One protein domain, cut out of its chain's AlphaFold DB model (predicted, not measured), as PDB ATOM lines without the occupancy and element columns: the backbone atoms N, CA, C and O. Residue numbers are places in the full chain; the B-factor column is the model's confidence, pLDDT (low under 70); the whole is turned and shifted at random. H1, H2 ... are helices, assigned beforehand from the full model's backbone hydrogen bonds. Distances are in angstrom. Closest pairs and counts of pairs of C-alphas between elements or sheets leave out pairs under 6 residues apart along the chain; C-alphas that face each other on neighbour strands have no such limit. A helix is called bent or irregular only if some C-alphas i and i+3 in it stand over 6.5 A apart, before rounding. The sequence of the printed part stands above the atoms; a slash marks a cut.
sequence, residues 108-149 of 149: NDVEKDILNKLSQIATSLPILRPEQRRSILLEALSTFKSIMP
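What this domain is: This is residues 108 to 149 of the 149 residues of an uncharacterized protein of Schistosoma rodhaini (UniProt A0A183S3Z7). Two helices of similar length, H1 and H2, make an open V: the chain runs out along H1, turns through residues 125 to 129 and folds back along H2, and the gap between the two arms is widest at the ends away from the turn. The arms are only loosely associated, and much of each, residues 108 to 121 of H1 and residues 138 to 147 of H2, stands free. The printed part has 42 residues with two named helices, H1 then H2, and no named strand; its class is all helix. The whole is loose, with a radius of gyration of the C-alphas of 11.8 A, and flat, spanning 31 by 23 by 9 A.

How they stand to each other: H2, residues 130 to 147, is the longest helix by residues. H1, residues 108 to 124, is apart from it, but only just: their closest C-alphas are 8.0 A apart. A tight link of 5 residues joins H1 to H2. In both helices every O i to N i+4 pair is within hydrogen-bond range. Neither helix is bent.

Where its parts are: H2 measures 26.1 A from C-alpha 130 at (-15.512, 8.711, 36.637) to C-alpha 147 at (-1.602, -0.875, 56.578); between these two points x and z rise and y falls. H1 measures 24.2 A from C-alpha 108 at (-10.888, -17.278, 48.397) to C-alpha 124 at (-24.962, 2.240, 45.594); here x and z fall and y rises.

The domain as a whole: The two C-alphas farthest apart are those of Ile 127 and Pro 149, at 33.8 A. The printed part has no cut and ends at residue 149, the chain's last. The mean pLDDT of the printed part is 73.0; residues 108 to 109, 122 to 128 and 146 to 149 are under 70.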
ATOM      1  N   ASN A 108     -10.105 -17.699  49.570       58.91
ATOM      2  CA  ASN A 108     -10.888 -17.278  48.397       58.91
ATOM      3  C   ASN A 108     -12.274 -16.701  48.761       58.91
ATOM      4  O   ASN A 108     -12.781 -15.801  48.093       58.91
ATOM      5  N   ASP A 109     -12.890 -17.176  49.846       65.94
ATOM      6  CA  ASP A 109     -14.234 -16.732  50.234       65.94
ATOM      7  C   ASP A 109     -14.231 -15.324  50.845       65.94
ATOM      8  O   ASP A 109     -15.149 -14.536  50.603       65.94
ATOM      9  N   VAL A 110     -13.170 -14.975  51.578       74.12
ATOM     10  CA  VAL A 110     -13.005 -13.644  52.179       74.12
ATOM     11  C   VAL A 110     -12.687 -12.607  51.106       74.12
ATOM     12  O   VAL A 110     -13.309 -11.545  51.076       74.12
ATOM     13  N   GLU A 111     -11.771 -12.916  50.186       74.94
ATOM     14  CA  GLU A 111     -11.435 -12.017  49.078       74.94
ATOM     15  C   GLU A 111     -12.663 -11.744  48.196       74.94
ATOM     16  O   GLU A 111     -12.955 -10.595  47.846       74.94
ATOM     17  N   LYS A 112     -13.457 -12.781  47.918       77.19
ATOM     18  CA  LYS A 112     -14.696 -12.666  47.148       77.19
ATOM     19  C   LYS A 112     -15.780 -11.864  47.876       77.19
ATOM     20  O   LYS A 112     -16.476 -11.083  47.223       77.19
ATOM     21  N   ASP A 113     -15.919 -12.006  49.194       82.62
ATOM     22  CA  ASP A 113     -16.855 -11.201  49.997       82.62
ATOM     23  C   ASP A 113     -16.455  -9.716  50.011       82.62
ATOM     24  O   ASP A 113     -17.297  -8.837  49.802       82.62
ATOM     25  N   ILE A 114     -15.159  -9.428  50.158       83.81
ATOM     26  CA  ILE A 114     -14.624  -8.061  50.107       83.81
ATOM     27  C   ILE A 114     -14.872  -7.437  48.729       83.81
ATOM     28  O   ILE A 114     -15.399  -6.324  48.642       83.81
ATOM     29  N   LEU A 115     -14.564  -8.155  47.645       82.44
ATOM     30  CA  LEU A 115     -14.800  -7.681  46.277       82.44
ATOM     31  C   LEU A 115     -16.289  -7.443  45.998       82.44
ATOM     32  O   LEU A 115     -16.656  -6.444  45.373       82.44
ATOM     33  N   ASN A 116     -17.161  -8.319  46.498       78.50
ATOM     34  CA  ASN A 116     -18.606  -8.174  46.351       78.50
ATOM     35  C   ASN A 116     -19.135  -6.941  47.104       78.50
ATOM     36  O   ASN A 116     -19.926  -6.170  46.557       78.50
ATOM     37  N   LYS A 117     -18.648  -6.698  48.325       83.25
ATOM     38  CA  LYS A 117     -19.011  -5.513  49.118       83.25
ATOM     39  C   LYS A 117     -18.528  -4.217  48.471       83.25
ATOM     40  O   LYS A 117     -19.295  -3.260  48.390       83.25
ATOM     41  N   LEU A 118     -17.304  -4.191  47.944       78.81
ATOM     42  CA  LEU A 118     -16.777  -3.033  47.212       78.81
ATOM     43  C   LEU A 118     -17.583  -2.742  45.938       78.81
ATOM     44  O   LEU A 118     -17.869  -1.581  45.642       78.81
ATOM     45  N   SER A 119     -18.002  -3.787  45.223       74.25
ATOM     46  CA  SER A 119     -18.871  -3.666  44.047       74.25
ATOM     47  C   SER A 119     -20.240  -3.081  44.405       74.25
ATOM     48  O   SER A 119     -20.690  -2.129  43.767       74.25
ATOM     49  N   GLN A 120     -20.872  -3.575  45.474       75.50
ATOM     50  CA  GLN A 120     -22.154  -3.052  45.959       75.50
ATOM     51  C   GLN A 120     -22.051  -1.593  46.409       75.50
ATOM     52  O   GLN A 120     -22.925  -0.790  46.100       75.50
ATOM     53  N   ILE A 121     -20.965  -1.206  47.081       74.12
ATOM     54  CA  ILE A 121     -20.729   0.197  47.451       74.12
ATOM     55  C   ILE A 121     -20.586   1.061  46.189       74.12
ATOM     56  O   ILE A 121     -21.196   2.127  46.100       74.12
ATOM     57  N   ALA A 122     -19.849   0.587  45.178       65.56
ATOM     58  CA  ALA A 122     -19.658   1.306  43.920       65.56
ATOM     59  C   ALA A 122     -20.957   1.493  43.111       65.56
ATOM     60  O   ALA A 122     -21.091   2.502  42.417       65.56
ATOM     61  N   THR A 123     -21.903   0.551  43.192       64.00
ATOM     62  CA  THR A 123     -23.218   0.656  42.531       64.00
ATOM     63  C   THR A 123     -24.239   1.452  43.344       64.00
ATOM     64  O   THR A 123     -25.138   2.048  42.755       64.00
ATOM     65  N   SER A 124     -24.086   1.497  44.671       62.72
ATOM     66  CA  SER A 124     -24.962   2.240  45.594       62.72
ATOM     67  C   SER A 124     -24.605   3.723  45.706       62.72
ATOM     68  O   SER A 124     -25.449   4.542  46.070       62.72
ATOM     69  N   LEU A 125     -23.351   4.084  45.421       58.56
ATOM     70  CA  LEU A 125     -22.912   5.475  45.394       58.56
ATOM     71  C   LEU A 125     -23.643   6.217  44.258       58.56
ATOM     72  O   LEU A 125     -23.576   5.766  43.109       58.56
ATOM     73  N   PRO A 126     -24.314   7.355  44.533       60.16
ATOM     74  CA  PRO A 126     -25.015   8.134  43.515       60.16
ATOM     75  C   PRO A 126     -24.035   8.447  42.395       60.16
ATOM     76  O   PRO A 126     -23.035   9.107  42.660       60.16
ATOM     77  N   ILE A 127     -24.306   7.882  41.207       64.50
ATOM     78  CA  ILE A 127     -23.455   7.787  40.007       64.50
ATOM     79  C   ILE A 127     -22.278   8.758  40.086       64.50
ATOM     80  O   ILE A 127     -22.307   9.858  39.532       64.50
ATOM     81  N   LEU A 128     -21.232   8.352  40.811       61.84
ATOM     82  CA  LEU A 128     -20.071   9.210  40.969       61.84
ATOM     83  C   LEU A 128     -19.482   9.399  39.583       61.84
ATOM     84  O   LEU A 128     -19.376   8.427  38.818       61.84
ATOM     85  N   ARG A 129     -19.104  10.631  39.245       72.19
ATOM     86  CA  ARG A 129     -18.419  10.878  37.976       72.19
ATOM     87  C   ARG A 129     -17.145  10.026  37.937       72.19
ATOM     88  O   ARG A 129     -16.558   9.782  38.996       72.19
ATOM     89  N   PRO A 130     -16.690   9.575  36.754       75.25
ATOM     90  CA  PRO A 130     -15.512   8.711  36.637       75.25
ATOM     91  C   PRO A 130     -14.291   9.211  37.426       75.25
ATOM     92  O   PRO A 130     -13.574   8.414  38.025       75.25
ATOM     93  N   GLU A 131     -14.103  10.528  37.516       75.38
ATOM     94  CA  GLU A 131     -13.006  11.128  38.282       75.38
ATOM     95  C   GLU A 131     -13.144  10.968  39.801       75.38
ATOM     96  O   GLU A 131     -12.162  10.685  40.483       75.38
ATOM     97  N   GLN A 132     -14.364  11.060  40.335       76.88
ATOM     98  CA  GLN A 132     -14.624  10.849  41.761       76.88
ATOM     99  C   GLN A 132     -14.406   9.379  42.141       76.88
ATOM    100  O   GLN A 132     -13.793   9.096  43.167       76.88
ATOM    101  N   ARG A 133     -14.821   8.441  41.274       73.38
ATOM    102  CA  ARG A 133     -14.543   7.003  41.466       73.38
ATOM    103  C   ARG A 133     -13.045   6.719  41.473       73.38
ATOM    104  O   ARG A 133     -12.566   5.991  42.335       73.38
ATOM    105  N   ARG A 134     -12.305   7.316  40.533       79.44
ATOM    106  CA  ARG A 134     -10.846   7.181  40.453       79.44
ATOM    107  C   ARG A 134     -10.165   7.719  41.713       79.44
ATOM    108  O   ARG A 134      -9.253   7.069  42.206       79.44
ATOM    109  N   SER A 135     -10.615   8.861  42.232       80.50
ATOM    110  CA  SER A 135     -10.065   9.452  43.459       80.50
ATOM    111  C   SER A 135     -10.250   8.532  44.665       80.50
ATOM    112  O   SER A 135      -9.274   8.206  45.331       80.50
ATOM    113  N   ILE A 136     -11.477   8.050  44.892       82.56
ATOM    114  CA  ILE A 136     -11.794   7.165  46.023       82.56
ATOM    115  C   ILE A 136     -11.037   5.836  45.908       82.56
ATOM    116  O   ILE A 136     -10.505   5.338  46.896       82.56
ATOM    117  N   LEU A 137     -10.939   5.271  44.701       81.88
ATOM    118  CA  LEU A 137     -10.193   4.033  44.481       81.88
ATOM    119  C   LEU A 137      -8.694   4.208  44.770       81.88
ATOM    120  O   LEU A 137      -8.094   3.349  45.410       81.88
ATOM    121  N   LEU A 138      -8.080   5.310  44.326       84.31
ATOM    122  CA  LEU A 138      -6.665   5.591  44.597       84.31
ATOM    123  C   LEU A 138      -6.398   5.824  46.089       84.31
ATOM    124  O   LEU A 138      -5.390   5.351  46.610       84.31
ATOM    125  N   GLU A 139      -7.308   6.509  46.774       83.12
ATOM    126  CA  GLU A 139      -7.239   6.732  48.218       83.12
ATOM    127  C   GLU A 139      -7.369   5.419  49.004       83.12
ATOM    128  O   GLU A 139      -6.559   5.142  49.894       83.12
ATOM    129  N   ALA A 140      -8.315   4.556  48.623       81.19
ATOM    130  CA  ALA A 140      -8.470   3.230  49.212       81.19
ATOM    131  C   ALA A 140      -7.211   2.373  49.003       81.19
ATOM    132  O   ALA A 140      -6.681   1.817  49.962       81.19
ATOM    133  N   LEU A 141      -6.671   2.322  47.780       80.06
ATOM    134  CA  LEU A 141      -5.444   1.574  47.471       80.06
ATOM    135  C   LEU A 141      -4.225   2.103  48.243       80.06
ATOM    136  O   LEU A 141      -3.408   1.316  48.719       80.06
ATOM    137  N   SER A 142      -4.108   3.424  48.396       76.69
ATOM    138  CA  SER A 142      -3.054   4.044  49.209       76.69
ATOM    139  C   SER A 142      -3.187   3.670  50.686       76.69
ATOM    140  O   SER A 142      -2.188   3.381  51.343       76.69
ATOM    141  N   THR A 143      -4.417   3.646  51.199       76.38
ATOM    142  CA  THR A 143      -4.708   3.262  52.584       76.38
ATOM    143  C   THR A 143      -4.355   1.798  52.822       76.38
ATOM    144  O   THR A 143      -3.644   1.502  53.777       76.38
ATOM    145  N   PHE A 144      -4.741   0.900  51.910       74.25
ATOM    146  CA  PHE A 144      -4.365  -0.516  51.962       74.25
ATOM    147  C   PHE A 144      -2.848  -0.714  51.959       74.25
ATOM    148  O   PHE A 144      -2.323  -1.466  52.774       74.25
ATOM    149  N   LYS A 145      -2.121   0.015  51.107       70.19
ATOM    150  CA  LYS A 145      -0.655  -0.057  51.061       70.19
ATOM    151  C   LYS A 145       0.016   0.457  52.341       70.19
ATOM    152  O   LYS A 145       1.125   0.042  52.645       70.19
ATOM    153  N   SER A 146      -0.630   1.356  53.081       64.62
ATOM    154  CA  SER A 146      -0.096   1.894  54.338       64.62
ATOM    155  C   SER A 146      -0.301   0.969  55.540       64.62
ATOM    156  O   SER A 146       0.384   1.149  56.545       64.62
ATOM    157  N   ILE A 147      -1.258   0.041  55.474       67.31
ATOM    158  CA  ILE A 147      -1.602  -0.875  56.578       67.31
ATOM    159  C   ILE A 147      -1.149  -2.317  56.324       67.31
ATOM    160  O   ILE A 147      -1.271  -3.155  57.213       67.31
ATOM    161  N   MET A 148      -0.641  -2.606  55.126       51.56
ATOM    162  CA  MET A 148      -0.034  -3.885  54.772       51.56
ATOM    163  C   MET A 148       1.483  -3.789  55.051       51.56
ATOM    164  O   MET A 148       2.136  -2.971  54.401       51.56
ATOM    165  N   PRO A 149       2.022  -4.513  56.054       57.91
ATOM    166  CA  PRO A 149       3.439  -4.452  56.431       57.91
ATOM    167  C   PRO A 149       4.384  -5.009  55.360       57.91
ATOM    168  O   PRO A 149       3.957  -5.887  54.575       57.91
TER     169      PRO A 149